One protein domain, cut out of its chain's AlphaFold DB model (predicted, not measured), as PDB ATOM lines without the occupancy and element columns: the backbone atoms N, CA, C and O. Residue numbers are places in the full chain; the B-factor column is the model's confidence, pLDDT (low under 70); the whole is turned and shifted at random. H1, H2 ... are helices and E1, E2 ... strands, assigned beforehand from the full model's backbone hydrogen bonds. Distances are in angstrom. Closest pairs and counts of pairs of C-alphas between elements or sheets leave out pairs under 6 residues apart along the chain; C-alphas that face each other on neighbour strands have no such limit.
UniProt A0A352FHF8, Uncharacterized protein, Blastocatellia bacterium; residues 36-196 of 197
ATOM      1  N   LEU A  36     178.936 202.476 192.870       87.19
ATOM      2  CA  LEU A  36     177.694 202.845 193.539       87.19
ATOM      3  C   LEU A  36     177.647 204.356 193.744       87.19
ATOM      4  O   LEU A  36     178.560 204.934 194.334       87.19
ATOM      5  N   LEU A  37     176.572 204.975 193.265       86.94
ATOM      6  CA  LEU A  37     176.333 206.410 193.365       86.94
ATOM      7  C   LEU A  37     175.043 206.644 194.143       86.94
ATOM      8  O   LEU A  37     173.993 206.143 193.739       86.94
ATOM      9  N   VAL A  38     175.114 207.400 195.239       90.44
ATOM     10  CA  VAL A  38     173.915 207.874 195.945       90.44
ATOM     11  C   VAL A  38     173.191 208.863 195.044       90.44
ATOM     12  O   VAL A  38     173.817 209.749 194.467       90.44
ATOM     13  N   SER A  39     171.877 208.705 194.909       87.75
ATOM     14  CA  SER A  39     171.077 209.561 194.025       87.75
ATOM     15  C   SER A  39     169.820 210.112 194.665       87.75
ATOM     16  O   SER A  39     169.245 211.056 194.138       87.75
ATOM     17  N   ALA A  40     169.335 209.471 195.724       81.81
ATOM     18  CA  ALA A  40     168.114 209.880 196.384       81.81
ATOM     19  C   ALA A  40     168.124 209.424 197.837       81.81
ATOM     20  O   ALA A  40     168.556 208.315 198.155       81.81
ATOM     21  N   ASP A  41     167.566 210.268 198.681       90.12
ATOM     22  CA  ASP A  41     167.207 209.975 200.049       90.12
ATOM     23  C   ASP A  41     165.695 210.174 200.214       90.12
ATOM     24  O   ASP A  41     165.059 210.986 199.538       90.12
ATOM     25  N   ARG A  42     165.083 209.389 201.094       94.50
ATOM     26  CA  ARG A  42     163.678 209.539 201.467       94.50
ATOM     27  C   ARG A  42     163.555 209.363 202.961       94.50
ATOM     28  O   ARG A  42     164.060 208.378 203.495       94.50
ATOM     29  N   ILE A  43     162.834 210.276 203.598       95.06
ATOM     30  CA  ILE A  43     162.440 210.150 204.995       95.06
ATOM     31  C   ILE A  43     160.920 210.071 205.110       95.06
ATOM     32  O   ILE A  43     160.183 210.683 204.322       95.06
ATOM     33  N   ARG A  44     160.453 209.251 206.047       96.56
ATOM     34  CA  ARG A  44     159.042 209.108 206.405       96.56
ATOM     35  C   ARG A  44     158.920 209.042 207.915       96.56
ATOM     36  O   ARG A  44     159.620 208.249 208.536       96.56
ATOM     37  N   THR A  45     158.034 209.846 208.480       95.44
ATOM     38  CA  THR A  45     157.707 209.764 209.901       95.44
ATOM     39  C   THR A  45     156.944 208.469 210.171       95.44
ATOM     40  O   THR A  45     156.220 207.960 209.312       95.44
ATOM     41  N   LEU A  46     157.154 207.901 211.353       95.62
ATOM     42  CA  LEU A  46     156.476 206.696 211.805       95.62
ATOM     43  C   LEU A  46     155.279 207.078 212.684       95.62
ATOM     44  O   LEU A  46     155.423 207.836 213.640       95.62
ATOM     45  N   ASN A  47     154.106 206.513 212.416       89.94
ATOM     46  CA  ASN A  47     152.963 206.614 213.320       89.94
ATOM     47  C   ASN A  47     153.240 205.844 214.616       89.94
ATOM     48  O   ASN A  47     154.014 204.883 214.646       89.94
ATOM     49  N   HIS A  48     152.565 206.258 215.692       82.06
ATOM     50  CA  HIS A  48     152.582 205.588 217.000       82.06
ATOM     51  C   HIS A  48     153.969 205.456 217.655       82.06
ATOM     52  O   HIS A  48     154.120 204.756 218.657       82.06
ATOM     53  N   SER A  49     154.979 206.148 217.128       83.62
ATOM     54  CA  SER A  49     156.326 206.194 217.683       83.62
ATOM     55  C   SER A  49     156.963 207.552 217.415       83.62
ATOM     56  O   SER A  49     156.628 208.233 216.451       83.62
ATOM     57  N   SER A  50     157.899 207.950 218.271       88.12
ATOM     58  CA  SER A  50     158.773 209.089 218.004       88.12
ATOM     59  C   SER A  50     159.912 208.592 217.120       88.12
ATOM     60  O   SER A  50     160.960 208.212 217.632       88.12
ATOM     61  N   GLY A  51     159.692 208.486 215.812       94.81
ATOM     62  CA  GLY A  51     160.714 207.941 214.928       94.81
ATOM     63  C   GLY A  51     160.478 208.169 213.445       94.81
ATOM     64  O   GLY A  51     159.427 208.643 213.013       94.81
ATOM     65  N   GLU A  52     161.494 207.821 212.668       96.94
ATOM     66  CA  GLU A  52     161.583 208.070 211.235       96.94
ATOM     67  C   GLU A  52     162.180 206.854 210.517       96.94
ATOM     68  O   GLU A  52     163.041 206.146 211.040       96.94
ATOM     69  N   LEU A  53     161.736 206.616 209.286       97.88
ATOM     70  CA  LEU A  53     162.364 205.701 208.345       97.88
ATOM     71  C   LEU A  53     163.139 206.508 207.306       97.88
ATOM     72  O   LEU A  53     162.542 207.153 206.443       97.88
ATOM     73  N   LEU A  54     164.462 206.404 207.349       97.62
ATOM     74  CA  LEU A  54     165.372 206.914 206.331       97.62
ATOM     75  C   LEU A  54     165.700 205.806 205.323       97.62
ATOM     76  O   LEU A  54     166.024 204.678 205.690       97.62
ATOM     77  N   SER A  55     165.641 206.118 204.034       97.50
ATOM     78  CA  SER A  55     166.040 205.225 202.946       97.50
ATOM     79  C   SER A  55     166.972 205.947 201.991       97.50
ATOM     80  O   SER A  55     166.585 206.968 201.426       97.50
ATOM     81  N   ILE A  56     168.166 205.393 201.787       96.75
ATOM     82  CA  ILE A  56     169.145 205.885 200.823       96.75
ATOM     83  C   ILE A  56     169.205 204.935 199.636       96.75
ATOM     84  O   ILE A  56     169.531 203.751 199.759       96.75
ATOM     85  N   ASP A  57     168.927 205.485 198.463       96.06
ATOM     86  CA  ASP A  57     168.958 204.781 197.196       96.06
ATOM     87  C   ASP A  57     170.006 205.373 196.263       96.06
ATOM     88  O   ASP A  57     170.497 206.498 196.407       96.06
ATOM     89  N   GLY A  58     170.326 204.593 195.245       94.44
ATOM     90  CA  GLY A  58     171.344 204.974 194.295       94.44
ATOM     91  C   GLY A  58     171.219 204.273 192.967       94.44
ATOM     92  O   GLY A  58     170.188 203.677 192.629       94.44
ATOM     93  N   TRP A  59     172.324 204.336 192.242       93.31
ATOM     94  CA  TRP A  59     172.539 203.640 190.991       93.31
ATOM     95  C   TRP A  59     173.814 202.815 191.094       93.31
ATOM     96  O   TRP A  59     174.844 203.292 191.572       93.31
ATOM     97  N   ARG A  60     173.741 201.568 190.634       92.19
ATOM     98  CA  ARG A  60     174.909 200.726 190.385       92.19
ATOM     99  C   ARG A  60     175.190 200.742 188.898       92.19
ATOM    100  O   ARG A  60     174.348 200.288 188.121       92.19
ATOM    101  N   ARG A  61     176.377 201.193 188.504       89.50
ATOM    102  CA  ARG A  61     176.801 201.101 187.106       89.50
ATOM    103  C   ARG A  61     177.071 199.641 186.749       89.50
ATOM    104  O   ARG A  61     177.783 198.953 187.472       89.50
ATOM    105  N   VAL A  62     176.487 199.154 185.660       91.62
ATOM    106  CA  VAL A  62     176.654 197.770 185.173       91.62
ATOM    107  C   VAL A  62     177.514 197.749 183.912       91.62
ATOM    108  O   VAL A  62     178.303 196.831 183.718       91.62
ATOM    109  N   SER A  63     177.400 198.786 183.084       90.19
ATOM    110  CA  SER A  63     178.260 199.042 181.927       90.19
ATOM    111  C   SER A  63     178.420 200.554 181.720       90.19
ATOM    112  O   SER A  63     177.905 201.352 182.504       90.19
ATOM    113  N   SER A  64     179.130 200.973 180.671       85.12
ATOM    114  CA  SER A  64     179.210 202.387 180.278       85.12
ATOM    115  C   SER A  64     177.826 203.013 180.066       85.12
ATOM    116  O   SER A  64     177.616 204.144 180.484       85.12
ATOM    117  N   GLU A  65     176.878 202.267 179.508       88.31
ATOM    118  CA  GLU A  65     175.559 202.774 179.100       88.31
ATOM    119  C   GLU A  65     174.426 202.376 180.054       88.31
ATOM    120  O   GLU A  65     173.318 202.899 179.972       88.31
ATOM    121  N   LYS A  66     174.676 201.426 180.964       92.06
ATOM    122  CA  LYS A  66     173.633 200.833 181.806       92.06
ATOM    123  C   LYS A  66     173.905 201.030 183.286       92.06
ATOM    124  O   LYS A  66     174.959 200.651 183.801       92.06
ATOM    125  N   SER A  67     172.874 201.495 183.985       92.69
ATOM    126  CA  SER A  67     172.823 201.559 185.442       92.69
ATOM    127  C   SER A  67     171.558 200.894 185.972       92.69
ATOM    128  O   SER A  67     170.488 201.011 185.381       92.69
ATOM    129  N   ASN A  68     171.678 200.211 187.106       95.81
ATOM    130  CA  ASN A  68     170.548 199.621 187.815       95.81
ATOM    131  C   ASN A  68     170.211 200.474 189.040       95.81
ATOM    132  O   ASN A  68     171.108 200.837 189.801       95.81
ATOM    133  N   ALA A  69     168.926 200.752 189.259       95.75
ATOM    134  CA  ALA A  69     168.465 201.371 190.497       95.75
ATOM    135  C   ALA A  69     168.659 200.394 191.663       95.75
ATOM    136  O   ALA A  69     168.179 199.259 191.612       95.75
ATOM    137  N   ILE A  70     169.337 200.838 192.715       96.25
ATOM    138  CA  ILE A  70     169.621 200.016 193.893       96.25
ATOM    139  C   ILE A  70     169.173 200.709 195.172       96.25
ATOM    140  O   ILE A  70     169.072 201.938 195.217       96.25
ATOM    141  N   SER A  71     168.967 199.909 196.211       96.69
ATOM    142  CA  SER A  71     168.907 200.395 197.584       96.69
ATOM    143  C   SER A  71     170.282 200.251 198.228       96.69
ATOM    144  O   SER A  71     170.920 199.202 198.124       96.69
ATOM    145  N   ILE A  72     170.773 201.334 198.830       96.50
ATOM    146  CA  ILE A  72     172.108 201.373 199.427       96.50
ATOM    147  C   ILE A  72     171.998 200.980 200.888       96.50
ATOM    148  O   ILE A  72     172.580 199.967 201.262       96.50
ATOM    149  N   TYR A  73     171.229 201.725 201.683       97.81
ATOM    150  CA  TYR A  73     170.912 201.369 203.062       97.81
ATOM    151  C   TYR A  73     169.600 202.001 203.539       97.81
ATOM    152  O   TYR A  73     169.125 202.987 202.976       97.81
ATOM    153  N   HIS A  74     169.029 201.440 204.603       98.38
ATOM    154  CA  HIS A  74     167.814 201.930 205.248       98.38
ATOM    155  C   HIS A  74     167.977 201.944 206.761       98.38
ATOM    156  O   HIS A  74     168.637 201.072 207.326       98.38
ATOM    157  N   VAL A  75     167.352 202.914 207.417       98.44
ATOM    158  CA  VAL A  75     167.517 203.160 208.846       98.44
ATOM    159  C   VAL A  75     166.164 203.452 209.478       98.44
ATOM    160  O   VAL A  75     165.487 204.388 209.064       98.44
ATOM    161  N   LEU A  76     165.787 202.677 210.492       98.44
ATOM    162  CA  LEU A  76     164.766 203.088 211.455       98.44
ATOM    163  C   LEU A  76     165.447 203.891 212.559       98.44
ATOM    164  O   LEU A  76     166.389 203.395 213.175       98.44
ATOM    165  N   ILE A  77     164.981 205.107 212.803       98.12
ATOM    166  CA  ILE A  77     165.520 206.016 213.811       98.12
ATOM    167  C   ILE A  77     164.430 206.248 214.847       98.12
ATOM    168  O   ILE A  77     163.329 206.658 214.499       98.12
ATOM    169  N   PHE A  78     164.727 205.970 216.111       97.50
ATOM    170  CA  PHE A  78     163.837 206.234 217.236       97.50
ATOM    171  C   PHE A  78     164.426 207.336 218.107       97.50
ATOM    172  O   PHE A  78     165.575 207.240 218.542       97.50
ATOM    173  N   HIS A  79     163.625 208.359 218.361       95.38
ATOM    174  CA  HIS A  79     163.941 209.504 219.199       95.38
ATOM    175  C   HIS A  79     163.459 209.256 220.639       95.38
ATOM    176  O   HIS A  79     162.476 208.528 220.838       95.38
ATOM    177  N   PRO A  80     164.090 209.884 221.646       94.31
ATOM    178  CA  PRO A  80     163.512 209.959 222.982       94.31
ATOM    179  C   PRO A  80     162.156 210.679 222.943       94.31
ATOM    180  O   PRO A  80     161.849 211.426 222.008       94.31
ATOM    181  N   LYS A  81     161.324 210.469 223.970       91.25
ATOM    182  CA  LYS A  81     159.987 211.087 224.075       91.25
ATOM    183  C   LYS A  81     160.074 212.538 224.556       91.25
ATOM    184  O   LYS A  81     159.449 212.910 225.546       91.25
ATOM    185  N   LEU A  82     160.849 213.349 223.846       89.50
ATOM    186  CA  LEU A  82     161.001 214.777 224.093       89.50
ATOM    187  C   LEU A  82     160.346 215.572 222.954       89.50
ATOM    188  O   LEU A  82     160.427 215.157 221.795       89.50
ATOM    189  N   PRO A  83     159.678 216.698 223.255       89.69
ATOM    190  CA  PRO A  83     159.020 217.502 222.236       89.69
ATOM    191  C   PRO A  83     160.049 218.144 221.301       89.69
ATOM    192  O   PRO A  83     160.942 218.885 221.724       89.69
ATOM    193  N   LEU A  84     159.903 217.841 220.012       92.31
ATOM    194  CA  LEU A  84     160.697 218.426 218.940       92.31
ATOM    195  C   LEU A  84     160.014 219.692 218.441       92.31
ATOM    196  O   LEU A  84     158.844 219.666 218.069       92.31
ATOM    197  N   ILE A  85     160.769 220.783 218.401       93.75
ATOM    198  CA  ILE A  85     160.322 222.075 217.868       93.75
ATOM    199  C   ILE A  85     160.931 222.370 216.490       93.75
ATOM    200  O   ILE A  85     160.550 223.333 215.834       93.75
ATOM    201  N   GLY A  86     161.858 221.526 216.029       92.44
ATOM    202  CA  GLY A  86     162.437 221.612 214.695       92.44
ATOM    203  C   GLY A  86     163.161 220.334 214.292       92.44
ATOM    204  O   GLY A  86     163.691 219.607 215.131       92.44
ATOM    205  N   ALA A  87     163.201 220.074 212.987       94.25
ATOM    206  CA  ALA A  87     164.023 219.036 212.385       94.25
ATOM    207  C   ALA A  87     164.536 219.535 211.032       94.25
ATOM    208  O   ALA A  87     163.792 220.151 210.266       94.25
ATOM    209  N   ARG A  88     165.811 219.289 210.730       95.12
ATOM    210  CA  ARG A  88     166.399 219.591 209.418       95.12
ATOM    211  C   ARG A  88     167.347 218.487 208.980       95.12
ATOM    212  O   ARG A  88     167.887 217.742 209.795       95.12
ATOM    213  N   ARG A  89     167.568 218.420 207.670       94.19
ATOM    214  CA  ARG A  89     168.415 217.416 207.030       94.19
ATOM    215  C   ARG A  89     169.375 218.079 206.062       94.19
ATOM    216  O   ARG A  89     169.006 219.044 205.395       94.19
ATOM    217  N   LEU A  90     170.593 217.559 205.992       94.31
ATOM    218  CA  LEU A  90     171.623 218.001 205.062       94.31
ATOM    219  C   LEU A  90     172.241 216.782 204.383       94.31
ATOM    220  O   LEU A  90     172.921 215.991 205.031       94.31
ATOM    221  N   LEU A  91     172.048 216.671 203.069       92.44
ATOM    222  CA  LEU A  91     172.712 215.670 202.242       92.44
ATOM    223  C   LEU A  91     173.899 216.307 201.514       92.44
ATOM    224  O   LEU A  91     173.765 217.337 200.852       92.44
ATOM    225  N   SER A  92     175.070 215.678 201.601       93.25
ATOM    226  CA  SER A  92     176.268 216.080 200.863       93.25
ATOM    227  C   SER A  92     176.910 214.879 200.181       93.25
ATOM    228  O   SER A  92     177.272 213.903 200.833       93.25
ATOM    229  N   ASN A  93     177.099 214.969 198.865       90.19
ATOM    230  CA  ASN A  93     177.794 213.956 198.077       90.19
ATOM    231  C   ASN A  93     179.135 214.524 197.598       90.19
ATOM    232  O   ASN A  93     179.174 215.505 196.856       90.19
ATOM    233  N   LYS A  94     180.241 213.915 198.032       87.44
ATOM    234  CA  LYS A  94     181.615 214.279 197.662       87.44
ATOM    235  C   LYS A  94     182.324 213.044 197.110       87.44
ATOM    236  O   LYS A  94     182.970 212.294 197.844       87.44
ATOM    237  N   GLY A  95     182.170 212.821 195.805       84.75
ATOM    238  CA  GLY A  95     182.715 211.651 195.117       84.75
ATOM    239  C   GLY A  95     182.171 210.340 195.709       84.75
ATOM    240  O   GLY A  95     180.954 210.161 195.734       84.75
ATOM    241  N   PRO A  96     183.025 209.423 196.201       86.81
ATOM    242  CA  PRO A  96     182.587 208.142 196.761       86.81
ATOM    243  C   PRO A  96     181.995 208.241 198.176       86.81
ATOM    244  O   PRO A  96     181.602 207.223 198.749       86.81
ATOM    245  N   LEU A  97     181.984 209.435 198.771       92.19
ATOM    246  CA  LEU A  97     181.449 209.682 200.102       92.19
ATOM    247  C   LEU A  97     180.108 210.405 200.002       92.19
ATOM    248  O   LEU A  97     180.030 211.507 199.462       92.19
ATOM    249  N   SER A  98     179.079 209.817 200.597       94.94
ATOM    250  CA  SER A  98     177.806 210.484 200.863       94.94
ATOM    251  C   SER A  98     177.646 210.687 202.363       94.94
ATOM    252  O   SER A  98     177.958 209.788 203.142       94.94
ATOM    253  N   THR A  99     177.226 211.877 202.774       96.62
ATOM    254  CA  THR A  99     177.024 212.252 204.176       96.62
ATOM    255  C   THR A  99     175.606 212.761 204.350       96.62
ATOM    256  O   THR A  99     175.211 213.714 203.684       96.62
ATOM    257  N   GLU A 100     174.873 212.125 205.252       96.50
ATOM    258  CA  GLU A 100     173.540 212.504 205.689       96.50
ATOM    259  C   GLU A 100     173.643 213.058 207.114       96.50
ATOM    260  O   GLU A 100     173.970 212.329 208.053       96.50
ATOM    261  N   GLY A 101     173.408 214.358 207.268       96.81
ATOM    262  CA  GLY A 101     173.328 215.030 208.558       96.81
ATOM    263  C   GLY A 101     171.874 215.226 208.964       96.81
ATOM    264  O   GLY A 101     171.136 215.946 208.292       96.81
ATOM    265  N   LEU A 102     171.478 214.612 210.072       96.81
ATOM    266  CA  LEU A 102     170.167 214.772 210.693       96.81
ATOM    267  C   LEU A 102     170.316 215.696 211.897       96.81
ATOM    268  O   LEU A 102     171.235 215.518 212.693       96.81
ATOM    269  N   PHE A 103     169.437 216.685 212.021       97.06
ATOM    270  CA  PHE A 103     169.461 217.645 213.120       97.06
ATOM    271  C   PHE A 103     168.061 217.791 213.693       97.06
ATOM    272  O   PHE A 103     167.099 217.964 212.941       97.06
ATOM    273  N   TRP A 104     167.968 217.800 215.014       96.31
ATOM    274  CA  TRP A 104     166.724 217.976 215.747       96.31
ATOM    275  C   TRP A 104     166.891 219.090 216.769       96.31
ATOM    276  O   TRP A 104     167.915 219.177 217.444       96.31
ATOM    277  N   THR A 105     165.880 219.940 216.884       95.94
ATOM    278  CA  THR A 105     165.801 220.973 217.913       95.94
ATOM    279  C   THR A 105     164.768 220.538 218.943       95.94
ATOM    280  O   THR A 105     163.587 220.395 218.623       95.94
ATOM    281  N   VAL A 106     165.220 220.320 220.173       94.00
ATOM    282  CA  VAL A 106     164.413 219.844 221.300       94.00
ATOM    283  C   VAL A 106     164.081 221.006 222.210       94.00
ATOM    284  O   VAL A 106     164.923 221.864 222.463       94.00
ATOM    285  N   GLN A 107     162.861 221.028 222.726       92.69
ATOM    286  CA  GLN A 107     162.448 222.028 223.700       92.69
ATOM    287  C   GLN A 107     163.212 221.866 225.023       92.69
ATOM    288  O   GLN A 107     163.191 220.787 225.613       92.69
ATOM    289  N   LYS A 108     163.842 222.936 225.530       85.81
ATOM    290  CA  LYS A 108     164.551 222.876 226.825       85.81
ATOM    291  C   LYS A 108     163.603 222.814 228.023       85.81
ATOM    292  O   LYS A 108     163.848 222.054 228.953       85.81
ATOM    293  N   ASN A 109     162.528 223.606 227.991       85.62
ATOM    294  CA  ASN A 109     161.553 223.726 229.079       85.62
ATOM    295  C   ASN A 109     160.125 223.483 228.552       85.62
ATOM    296  O   ASN A 109     159.393 224.436 228.274       85.62
ATOM    297  N   PRO A 110     159.719 222.221 228.347       82.38
ATOM    298  CA  PRO A 110     158.374 221.909 227.874       82.38
ATOM    299  C   PRO A 110     157.288 222.292 228.895       82.38
ATOM    300  O   PRO A 110     157.555 222.266 230.099       82.38
ATOM    301  N   PRO A 111     156.052 222.606 228.452       78.94
ATOM    302  CA  PRO A 111     155.534 222.426 227.088       78.94
ATOM    303  C   PRO A 111     155.539 223.671 226.174       78.94
ATOM    304  O   PRO A 111     155.270 223.522 224.983       78.94
ATOM    305  N   ASP A 112     155.889 224.873 226.653       79.56
ATOM    306  CA  ASP A 112     155.588 226.130 225.927       79.56
ATOM    307  C   ASP A 112     156.800 227.008 225.534       79.56
ATOM    308  O   ASP A 112     156.640 228.089 224.965       79.56
ATOM    309  N   ASP A 113     158.033 226.559 225.773       78.56
ATOM    310  CA  ASP A 113     159.262 227.270 225.383       78.56
ATOM    311  C   ASP A 113     159.695 226.978 223.930       78.56
ATOM    312  O   ASP A 113     160.683 226.292 223.682       78.56
ATOM    313  N   TYR A 114     158.937 227.454 222.938       81.62
ATOM    314  CA  TYR A 114     159.276 227.271 221.511       81.62
ATOM    315  C   TYR A 114     160.425 228.173 221.025       81.62
ATOM    316  O   TYR A 114     160.892 228.025 219.895       81.62
ATOM    317  N   ALA A 115     160.869 229.122 221.853       83.12
ATOM    318  CA  ALA A 115     161.936 230.060 221.513       83.12
ATOM    319  C   ALA A 115     163.329 229.502 221.841       83.12
ATOM    320  O   ALA A 115     164.292 229.818 221.139       83.12
ATOM    321  N   ASN A 116     163.444 228.667 222.882       85.62
ATOM    322  CA  ASN A 116     164.717 228.097 223.309       85.62
ATOM    323  C   ASN A 116     164.772 226.590 223.046       85.62
ATOM    324  O   ASN A 116     164.189 225.772 223.760       85.62
ATOM    325  N   GLY A 117     165.558 226.228 222.035       91.00
ATOM    326  CA  GLY A 117     165.861 224.845 221.701       91.00
ATOM    327  C   GLY A 117     167.274 224.422 222.091       91.00
ATOM    328  O   GLY A 117     168.192 225.241 222.177       91.00
ATOM    329  N   GLU A 118     167.463 223.126 222.298       94.88
ATOM    330  CA  GLU A 118     168.767 222.471 222.215       94.88
ATOM    331  C   GLU A 118     168.869 221.724 220.885       94.88
ATOM    332  O   GLU A 118     167.938 221.025 220.490       94.88
ATOM    333  N   GLU A 119     169.974 221.909 220.162       96.44
ATOM    334  CA  GLU A 119     170.207 221.217 218.898       96.44
ATOM    335  C   GLU A 119     170.999 219.930 219.133       96.44
ATOM    336  O   GLU A 119     172.095 219.951 219.693       96.44
ATOM    337  N   HIS A 120     170.468 218.824 218.625       97.00
ATOM    338  CA  HIS A 120     171.147 217.541 218.552       97.00
ATOM    339  C   HIS A 120     171.351 217.156 217.094       97.00
ATOM    340  O   HIS A 120     170.553 217.514 216.226       97.00
ATOM    341  N   SER A 121     172.417 216.412 216.813       97.12
ATOM    342  CA  SER A 121     172.708 215.957 215.459       97.12
ATOM    343  C   SER A 121     173.216 214.526 215.414       97.12
ATOM    344  O   SER A 121     173.824 214.015 216.356       97.12
ATOM    345  N   LEU A 122     172.956 213.879 214.282       97.50
ATOM    346  CA  LEU A 122     173.453 212.559 213.945       97.50
ATOM    347  C   LEU A 122     173.963 212.580 212.507       97.50
ATOM    348  O   LEU A 122     173.233 212.927 211.582       97.50
ATOM    349  N   GLU A 123     175.211 212.168 212.325       97.69
ATOM    350  CA  GLU A 123     175.819 212.029 211.005       97.69
ATOM    351  C   GLU A 123     175.875 210.551 210.600       97.69
ATOM    352  O   GLU A 123     176.366 209.699 211.354       97.69
ATOM    353  N   ILE A 124     175.392 210.263 209.390       98.25
ATOM    354  CA  ILE A 124     175.485 208.960 208.739       98.25
ATOM    355  C   ILE A 124     176.290 209.123 207.452       98.25
ATOM    356  O   ILE A 124     175.917 209.863 206.544       98.25
ATOM    357  N   ARG A 125     177.406 208.408 207.350       97.81
ATOM    358  CA  ARG A 125     178.308 208.460 206.199       97.81
ATOM    359  C   ARG A 125     178.292 207.140 205.464       97.81
ATOM    360  O   ARG A 125     178.527 206.099 206.067       97.81
ATOM    361  N   TYR A 126     178.113 207.181 204.158       97.00
ATOM    362  CA  TYR A 126     178.282 206.028 203.289       97.00
ATOM    363  C   TYR A 126     179.548 206.180 202.450       97.00
ATOM    364  O   TYR A 126     179.687 207.149 201.699       97.00
ATOM    365  N   HIS A 127     180.460 205.212 202.561       94.56
ATOM    366  CA  HIS A 127     181.663 205.143 201.737       94.56
ATOM    367  C   HIS A 127     181.501 204.043 200.688       94.56
ATOM    368  O   HIS A 127     181.621 202.855 200.998       94.56
ATOM    369  N   SER A 128     181.269 204.429 199.432       91.00
ATOM    370  CA  SER A 128     180.970 203.476 198.357       91.00
ATOM    371  C   SER A 128     182.135 202.542 198.030       91.00
ATOM    372  O   SER A 128     181.908 201.360 197.787       91.00
ATOM    373  N   LEU A 129     183.379 203.029 198.109       89.44
ATOM    374  CA  LEU A 129     184.583 202.228 197.840       89.44
ATOM    375  C   LEU A 129     184.785 201.099 198.855       89.44
ATOM    376  O   LEU A 129     185.157 199.992 198.485       89.44
ATOM    377  N   ASN A 130     184.507 201.376 200.129       92.12
ATOM    378  CA  ASN A 130     184.670 200.406 201.215       92.12
ATOM    379  C   ASN A 130     183.386 199.613 201.487       92.12
ATOM    380  O   ASN A 130     183.379 198.735 202.347       92.12
ATOM    381  N   ASN A 131     182.297 199.958 200.792       92.88
ATOM    382  CA  ASN A 131     180.959 199.423 201.000       92.88
ATOM    383  C   ASN A 131     180.561 199.399 202.489       92.88
ATOM    384  O   ASN A 131     180.127 198.375 203.022       92.88
ATOM    385  N   ASN A 132     180.762 200.525 203.176       97.12
ATOM    386  CA  ASN A 132     180.486 200.651 204.602       97.12
ATOM    387  C   ASN A 132     179.605 201.866 204.909       97.12
ATOM    388  O   ASN A 132     179.563 202.839 204.150       97.12
ATOM    389  N   VAL A 133     178.891 201.783 206.028       97.88
ATOM    390  CA  VAL A 133     178.118 202.882 206.604       97.88
ATOM    391  C   VAL A 133     178.687 203.186 207.978       97.88
ATOM    392  O   VAL A 133     178.861 202.284 208.791       97.88
ATOM    393  N   THR A 134     178.993 204.450 208.237       98.38
ATOM    394  CA  THR A 134     179.425 204.936 209.545       98.38
ATOM    395  C   THR A 134     178.312 205.766 210.155       98.38
ATOM    396  O   THR A 134     177.814 206.683 209.512       98.38
ATOM    397  N   VAL A 135     177.927 205.448 211.387       97.75
ATOM    398  CA  VAL A 135     176.931 206.183 212.171       97.75
ATOM    399  C   VAL A 135     177.621 206.672 213.439       97.75
ATOM    400  O   VAL A 135     178.029 205.868 214.285       97.75
ATOM    401  N   GLY A 136     177.802 207.986 213.567       92.44
ATOM    402  CA  GLY A 136     178.624 208.557 214.635       92.44
ATOM    403  C   GLY A 136     180.048 207.982 214.624       92.44
ATOM    404  O   GLY A 136     180.811 208.215 213.691       92.44
ATOM    405  N   LYS A 137     180.415 207.220 215.663       93.31
ATOM    406  CA  LYS A 137     181.752 206.603 215.809       93.31
ATOM    407  C   LYS A 137     181.825 205.140 215.352       93.31
ATOM    408  O   LYS A 137     182.894 204.544 215.431       93.31
ATOM    409  N   GLN A 138     180.707 204.542 214.938       97.94
ATOM    410  CA  GLN A 138     180.627 203.115 214.614       97.94
ATOM    411  C   GLN A 138     180.567 202.906 213.103       97.94
ATOM    412  O   GLN A 138     179.769 203.555 212.432       97.94
ATOM    413  N   THR A 139     181.370 201.981 212.574       98.25
ATOM    414  CA  THR A 139     181.406 201.638 211.144       98.25
ATOM    415  C   THR A 139     180.920 200.210 210.924       98.25
ATOM    416  O   THR A 139     181.387 199.277 211.571       98.25
ATOM    417  N   PHE A 140     180.018 200.042 209.960       98.25
ATOM    418  CA  PHE A 140     179.352 198.788 209.631       98.25
ATOM    419  C   PHE A 140     179.615 198.409 208.178       98.25
ATOM    420  O   PHE A 140     179.460 199.229 207.271       98.25
ATOM    421  N   ASN A 141     179.990 197.155 207.937       96.94
ATOM    422  CA  ASN A 141     180.180 196.646 206.585       96.94
ATOM    423  C   ASN A 141     178.824 196.247 205.984       96.94
ATOM    424  O   ASN A 141     178.113 195.411 206.547       96.94
ATOM    425  N   LEU A 142     178.475 196.796 204.818       96.06
ATOM    426  CA  LEU A 142     177.195 196.511 204.171       96.06
ATOM    427  C   LEU A 142     177.090 195.088 203.620       96.06
ATOM    428  O   LEU A 142     176.018 194.710 203.177       96.06
ATOM    429  N   SER A 143     178.140 194.264 203.648       94.19
ATOM    430  CA  SER A 143     178.043 192.832 203.317       94.19
ATOM    431  C   SER A 143     177.209 192.028 204.318       94.19
ATOM    432  O   SER A 143     176.668 190.994 203.943       94.19
ATOM    433  N   SER A 144     177.069 192.497 205.564       93.88
ATOM    434  CA  SER A 144     176.293 191.811 206.616       93.88
ATOM    435  C   SER A 144     174.810 192.205 206.640       93.88
ATOM    436  O   SER A 144     173.987 191.513 207.232       93.88
ATOM    437  N   GLY A 145     174.457 193.302 205.975       96.94
ATOM    438  CA  GLY A 145     173.094 193.816 205.890       96.94
ATOM    439  C   GLY A 145     173.102 195.285 205.494       96.94
ATOM    440  O   GLY A 145     174.083 195.984 205.744       96.94
ATOM    441  N   ASN A 146     172.018 195.773 204.901       97.81
ATOM    442  CA  ASN A 146     171.858 197.200 204.613       97.81
ATOM    443  C   ASN A 146     170.692 197.850 205.358       97.81
ATOM    444  O   ASN A 146     170.161 198.878 204.945       97.81
ATOM    445  N   LEU A 147     170.314 197.241 206.473       98.50
ATOM    446  CA  LEU A 147     169.255 197.682 207.357       98.50
ATOM    447  C   LEU A 147     169.857 198.032 208.713       98.50
ATOM    448  O   LEU A 147     170.640 197.261 209.271       98.50
ATOM    449  N   PHE A 148     169.453 199.167 209.257       98.56
ATOM    450  CA  PHE A 148     169.931 199.661 210.537       98.56
ATOM    451  C   PHE A 148     168.758 200.068 211.415       98.56
ATOM    452  O   PHE A 148     167.753 200.593 210.936       98.56
ATOM    453  N   VAL A 149     168.907 199.849 212.715       98.44
ATOM    454  CA  VAL A 149     168.035 200.428 213.729       98.44
ATOM    455  C   VAL A 149     168.891 201.297 214.635       98.44
ATOM    456  O   VAL A 149     169.863 200.821 215.221       98.44
ATOM    457  N   ILE A 150     168.531 202.569 214.733       98.44
ATOM    458  CA  ILE A 150     169.164 203.563 215.590       98.44
ATOM    459  C   ILE A 150     168.165 203.938 216.672       98.44
ATOM    460  O   ILE A 150     167.041 204.342 216.382       98.44
ATOM    461  N   ARG A 151     168.576 203.804 217.929       97.88
ATOM    462  CA  ARG A 151     167.811 204.250 219.093       97.88
ATOM    463  C   ARG A 151     168.608 205.338 219.788       97.88
ATOM    464  O   ARG A 151     169.720 205.072 220.242       97.88
ATOM    465  N   LEU A 152     168.067 206.547 219.809       97.44
ATOM    466  CA  LEU A 152     168.621 207.661 220.563       97.44
ATOM    467  C   LEU A 152     168.118 207.561 222.006       97.44
ATOM    468  O   LEU A 152     166.926 207.339 222.227       97.44
ATOM    469  N   ASP A 153     169.019 207.674 222.977       96.31
ATOM    470  CA  ASP A 153     168.642 207.732 224.390       96.31
ATOM    471  C   ASP A 153     168.197 209.149 224.810       96.31
ATOM    472  O   ASP A 153     168.151 210.076 224.001       96.31
ATOM    473  N   GLU A 154     167.880 209.335 226.094       94.56
ATOM    474  CA  GLU A 154     167.475 210.635 226.659       94.56
ATOM    475  C   GLU A 154     168.570 211.718 226.569       94.56
ATOM    476  O   GLU A 154     168.296 212.901 226.754       94.56
ATOM    477  N   ARG A 155     169.821 211.334 226.286       95.00
ATOM    478  CA  ARG A 155     170.952 212.244 226.040       95.00
ATOM    479  C   ARG A 155     171.262 212.381 224.552       95.00
ATOM    480  O   ARG A 155     172.318 212.908 224.202       95.00
ATOM    481  N   TRP A 156     170.377 211.884 223.688       95.12
ATOM    482  CA  TRP A 156     170.545 211.866 222.239       95.12
ATOM    483  C   TRP A 156     171.767 211.071 221.761       95.12
ATOM    484  O   TRP A 156     172.230 211.241 220.631       95.12
ATOM    485  N   ALA A 157     172.289 210.164 222.591       96.31
ATOM    486  CA  ALA A 157     173.379 209.286 222.203       96.31
ATOM    487  C   ALA A 157     172.830 208.090 221.399       96.31
ATOM    488  O   ALA A 157     171.900 207.414 221.848       96.31
ATOM    489  N   PRO A 158     173.389 207.790 220.210       97.69
ATOM    490  CA  PRO A 158     172.876 206.722 219.364       97.69
ATOM    491  C   PRO A 158     173.385 205.344 219.798       97.69
ATOM    492  O   PRO A 158     174.590 205.085 219.834       97.69
ATOM    493  N   THR A 159     172.455 204.414 220.002       98.06
ATOM    494  CA  THR A 159     172.720 202.971 219.957       98.06
ATOM    495  C   THR A 159     172.322 202.442 218.588       98.06
ATOM    496  O   THR A 159     171.167 202.564 218.179       98.06
ATOM    497  N   VAL A 160     173.278 201.857 217.870       98.31
ATOM    498  CA  VAL A 160     173.103 201.420 216.482       98.31
ATOM    499  C   VAL A 160     173.179 199.902 216.414       98.31
ATOM    500  O   VAL A 160     174.081 199.288 216.978       98.31
ATOM    501  N   SER A 161     172.235 199.286 215.713       97.94
ATOM    502  CA  SER A 161     172.228 197.849 215.445       97.94
ATOM    503  C   SER A 161     172.039 197.604 213.955       97.94
ATOM    504  O   SER A 161     171.079 198.092 213.356       97.94
ATOM    505  N   GLN A 162     172.949 196.838 213.359       98.25
ATOM    506  CA  GLN A 162     172.797 196.352 211.993       98.25
ATOM    507  C   GLN A 162     171.904 195.111 212.000       98.25
ATOM    508  O   GLN A 162     172.107 194.189 212.789       98.25
ATOM    509  N   VAL A 163     170.904 195.101 211.129       97.44
ATOM    510  CA  VAL A 163     169.943 194.006 210.997       97.44
ATOM    511  C   VAL A 163     170.363 193.131 209.825       97.44
ATOM    512  O   VAL A 163     170.624 193.630 208.729       97.44
ATOM    513  N   SER A 164     170.408 191.818 210.048       93.88
ATOM    514  CA  SER A 164     170.750 190.841 209.015       93.88
ATOM    515  C   SER A 164     169.671 190.812 207.932       93.88
ATOM    516  O   SER A 164     168.580 190.282 208.138       93.88
ATOM    517  N   GLY A 165     169.966 191.396 206.773       95.38
ATOM    518  CA  GLY A 165     169.055 191.446 205.635       95.38
ATOM    519  C   GLY A 165     169.492 192.455 204.578       95.38
ATOM    520  O   GLY A 165     170.086 193.489 204.891       95.38
ATOM    521  N   HIS A 166     169.166 192.154 203.320       96.94
ATOM    522  CA  HIS A 166     169.527 192.987 202.174       96.94
ATOM    523  C   HIS A 166     168.339 193.305 201.286       96.94
ATOM    524  O   HIS A 166     167.690 192.408 200.748       96.94
ATOM    525  N   LEU A 167     168.145 194.595 201.040       96.88
ATOM    526  CA  LEU A 167     167.342 195.100 199.936       96.88
ATOM    527  C   LEU A 167     168.287 195.576 198.837       96.88
ATOM    528  O   LEU A 167     168.972 196.581 198.989       96.88
ATOM    529  N   THR A 168     168.365 194.824 197.741       95.12
ATOM    530  CA  THR A 168     169.296 195.115 196.639       95.12
ATOM    531  C   THR A 168     168.707 196.078 195.615       95.12
ATOM    532  O   THR A 168     169.423 196.896 195.041       95.12
ATOM    533  N   GLN A 169     167.399 195.994 195.383       96.19
ATOM    534  CA  GLN A 169     166.677 196.829 194.431       96.19
ATOM    535  C   GLN A 169     166.043 198.017 195.138       96.19
ATOM    536  O   GLN A 169     165.504 197.861 196.235       96.19
ATOM    537  N   ARG A 170     166.037 199.170 194.457       96.00
ATOM    538  CA  ARG A 170     165.289 200.345 194.912       96.00
ATOM    539  C   ARG A 170     163.843 199.948 195.199       96.00
ATOM    540  O   ARG A 170     163.150 199.435 194.322       96.00
ATOM    541  N   THR A 171     163.382 200.212 196.412       95.62
ATOM    542  CA  THR A 171     162.053 199.788 196.873       95.62
ATOM    543  C   THR A 171     161.280 200.944 197.511       95.62
ATOM    544  O   THR A 171     161.846 202.005 197.733       95.62
ATOM    545  N   THR A 172     159.979 200.821 197.760       96.44
ATOM    546  CA  THR A 172     159.195 201.900 198.399       96.44
ATOM    547  C   THR A 172     159.364 201.876 199.922       96.44
ATOM    548  O   THR A 172     159.614 200.799 200.465       96.44
ATOM    549  N   PRO A 173     159.186 203.008 200.635       96.94
ATOM    550  CA  PRO A 173     159.255 203.032 202.098       96.94
ATOM    551  C   PRO A 173     158.369 201.969 202.771       96.94
ATOM    552  O   PRO A 173     158.832 201.286 203.678       96.94
ATOM    553  N   ASP A 174     157.152 201.723 202.270       97.62
ATOM    554  CA  ASP A 174     156.269 200.671 202.805       97.62
ATOM    555  C   ASP A 174     156.883 199.276 202.712       97.62
ATOM    556  O   ASP A 174     156.775 198.461 203.629       97.62
ATOM    557  N   LYS A 175     157.531 198.975 201.581       98.00
ATOM    558  CA  LYS A 175     158.204 197.692 201.373       98.00
ATOM    559  C   LYS A 175     159.433 197.572 202.269       98.00
ATOM    560  O   LYS A 175     159.676 196.484 202.781       98.00
ATOM    561  N   VAL A 176     160.165 198.666 202.491       98.12
ATOM    562  CA  VAL A 176     161.277 198.709 203.453       98.12
ATOM    563  C   VAL A 176     160.770 198.414 204.864       98.12
ATOM    564  O   VAL A 176     161.298 197.519 205.520       98.12
ATOM    565  N   LEU A 177     159.710 199.091 205.318       98.25
ATOM    566  CA  LEU A 177     159.145 198.870 206.651       98.25
ATOM    567  C   LEU A 177     158.629 197.434 206.820       98.25
ATOM    568  O   LEU A 177     158.934 196.778 207.815       98.25
ATOM    569  N   LYS A 178     157.907 196.902 205.826       98.38
ATOM    570  CA  LYS A 178     157.470 195.494 205.821       98.38
ATOM    571  C   LYS A 178     158.652 194.527 205.909       98.38
ATOM    572  O   LYS A 178     158.538 193.495 206.565       98.38
ATOM    573  N   PHE A 179     159.780 194.857 205.282       98.31
ATOM    574  CA  PHE A 179     160.992 194.047 205.354       98.31
ATOM    575  C   PHE A 179     161.660 194.113 206.736       98.31
ATOM    576  O   PHE A 179     162.022 193.073 207.277       98.31
ATOM    577  N   PHE A 180     161.726 195.289 207.373       98.31
ATOM    578  CA  PHE A 180     162.140 195.392 208.780       98.31
ATOM    579  C   PHE A 180     161.268 194.519 209.690       98.31
ATOM    580  O   PHE A 180     161.797 193.728 210.470       98.31
ATOM    581  N   LYS A 181     159.940 194.603 209.549       98.25
ATOM    582  CA  LYS A 181     158.997 193.790 210.330       98.25
ATOM    583  C   LYS A 181     159.172 192.290 210.091       98.25
ATOM    584  O   LYS A 181     159.060 191.507 211.031       98.25
ATOM    585  N   SER A 182     159.452 191.871 208.857       98.19
ATOM    586  CA  SER A 182     159.599 190.447 208.534       98.19
ATOM    587  C   SER A 182     160.870 189.824 209.116       98.19
ATOM    588  O   SER A 182     160.873 188.616 209.366       98.19
ATOM    589  N   ILE A 183     161.916 190.623 209.349       97.88
ATOM    590  CA  ILE A 183     163.164 190.183 209.986       97.88
ATOM    591  C   ILE A 183     163.056 190.286 211.513       97.88
ATOM    592  O   ILE A 183     163.392 189.345 212.227       97.88
ATOM    593  N   LEU A 184     162.527 191.396 212.027       97.44
ATOM    594  CA  LEU A 184     162.441 191.694 213.459       97.44
ATOM    595  C   LEU A 184     161.086 191.272 214.040       97.44
ATOM    596  O   LEU A 184     160.387 192.051 214.685       97.44
ATOM    597  N   ARG A 185     160.700 190.013 213.796       97.69
ATOM    598  CA  ARG A 185     159.360 189.475 214.118       97.69
ATOM    599  C   ARG A 185     159.002 189.528 215.602       97.69
ATOM    600  O   ARG A 185     157.826 189.555 215.940       97.69
ATOM    601  N   HIS A 186     160.013 189.524 216.468       97.50
ATOM    602  CA  HIS A 186     159.854 189.521 217.922       97.50
ATOM    603  C   HIS A 186     159.998 190.912 218.554       97.50
ATOM    604  O   HIS A 186     159.836 191.044 219.763       97.50
ATOM    605  N   ASP A 187     160.300 191.950 217.768       96.69
ATOM    606  CA  ASP A 187     160.369 193.325 218.265       96.69
ATOM    607  C   ASP A 187     158.972 193.958 218.189       96.69
ATOM    608  O   ASP A 187     158.536 194.427 217.135       96.69
ATOM    609  N   GLU A 188     158.246 193.940 219.309       96.00
ATOM    610  CA  GLU A 188     156.869 194.443 219.377       96.00
ATOM    611  C   GLU A 188     156.736 195.914 218.974       96.00
ATOM    612  O   GLU A 188     155.711 196.300 218.410       96.00
ATOM    613  N   ILE A 189     157.757 196.735 219.250       94.88
ATOM    614  CA  ILE A 189     157.751 198.153 218.881       94.88
ATOM    615  C   ILE A 189     157.752 198.253 217.359       94.88
ATOM    616  O   ILE A 189     156.894 198.920 216.785       94.88
ATOM    617  N   ILE A 190     158.659 197.527 216.700       96.50
ATOM    618  CA  ILE A 190     158.778 197.533 215.238       96.50
ATOM    619  C   ILE A 190     157.530 196.959 214.564       96.50
ATOM    620  O   ILE A 190     157.087 197.486 213.541       96.50
ATOM    621  N   GLN A 191     156.912 195.923 215.137       97.62
ATOM    622  CA  GLN A 191     155.691 195.338 214.571       97.62
ATOM    623  C   GLN A 191     154.509 196.316 214.540       97.62
ATOM    624  O   GLN A 191     153.691 196.241 213.619       97.62
ATOM    625  N   ARG A 192     154.439 197.264 215.480       96.62
ATOM    626  CA  ARG A 192     153.360 198.265 215.572       96.62
ATOM    627  C   ARG A 192     153.575 199.503 214.699       96.62
ATOM    628  O   ARG A 192     152.671 200.320 214.596       96.62
ATOM    629  N   LEU A 193     154.743 199.653 214.075       96.88
ATOM    630  CA  LEU A 193     155.049 200.836 213.269       96.88
ATOM    631  C   LEU A 193     154.193 200.921 212.015       96.88
ATOM    632  O   LEU A 193     154.015 199.934 211.304       96.88
ATOM    633  N   GLU A 194     153.782 202.125 211.666       97.31
ATOM    634  CA  GLU A 194     153.161 202.435 210.380       97.31
ATOM    635  C   GLU A 194     153.813 203.704 209.835       97.31
ATOM    636  O   GLU A 194     154.412 204.458 210.596       97.31
ATOM    637  N   LEU A 195     153.767 203.925 208.523       96.44
ATOM    638  CA  LEU A 195     154.233 205.192 207.962       96.44
ATOM    639  C   LEU A 195     153.119 206.229 208.101       96.44
ATOM    640  O   LEU A 195     151.955 205.894 207.889       96.44
ATOM    641  N   SER A 196     153.472 207.466 208.447       92.81
ATOM    642  CA  SER A 196     152.528 208.579 208.367       92.81
ATOM    643  C   SER A 196     152.115 208.812 206.914       92.81
ATOM    644  O   SER A 196     152.955 208.688 206.013       92.81
TER     645      SER A 196
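This is residues 36 to 196 of the 197 residues of an uncharacterized protein of Blastocatellia bacterium (UniProt A0A352FHF8). Two twisted sheets of five strands each stand partly face to face as a sandwich, and one helix, H1, packs across the face of the first sheet that is turned away from the second. Beyond H1 comes the very short H2, and the last residues fold back so that 194 to 195 pair with the end of strand E1. The printed part has 161 residues, with ten named strands, E1 to E10, then H1 and H2. The first sheet has the order E1, E2, E3, E9, E10 and is mixed; the second, E4 to E8 in chain order, is antiparallel, and the class is mostly strand. The whole is compact, with a radius of gyration of the C-alphas of 16.3 A, yet elongated, spanning 56 by 36 by 26 A.

In the first sheet, E1 (residues 36 to 47), E2 (51 to 61) and E3 (67 to 78) form a meander, each strand the antiparallel neighbour of the one before; N 42 and O 55 are 2.9 A apart, and N 54 and O 75 are 2.8 A apart. E9 (147 to 152) is parallel to E3, with N 150 and O 76 at 2.8 A, and forms a hairpin with E10 (158 to 163), N 149 and O 161 at 2.9 A. E4 (84 to 94), E5 (97 to 107), E6 (117 to 127), E7 (132 to 135) and E8 (138 to 141) make a second meander; N 90 and O 101 are 2.9 A apart, N 102 and O 122 2.9 A, N 125 and O 134 2.8 A, and N 133 and O 140 2.9 A. The facing parts of the sheets are 9.0 A centre to centre, their best planes 17 degrees apart. The closest C-alphas of E1 and E5 are those of Val 38 and Ser 98, 6.8 A; those of E8 and E10 are Phe 140 and Gln 162, 7.4 A. H1 (173 to 183) is on the first sheet at a height of 9.2 A, across the strands, at 64 degrees to E3 on the local plane. H2 (188 to 191) and H1 only just touch, only at the corner, with 3 pairs of C-alphas within 8 A, the closest Lys 181 and Gln 191, 5.6 A. Every O i to N i+4 pair in H1 is within hydrogen-bond range; H2 is too short for one.

E1 begins at C-alpha 36 (177.694, 202.845, 193.539), bends by 61 degrees at residue 39 and is 31.9 A long. E2 measures 32.9 A, E3 33.4 A, E4 30.1 A, E5 32.7 A and E6 32.2 A. H1, 15.6 A long, ends at C-alpha 183 (163.164, 190.183, 209.986).

The C-alphas farthest apart are those of Ser 64 and Asp 112, 56.6 A. The printed part has no cut and no long link. Its mean pLDDT is 94.2, and no printed residue is under 70.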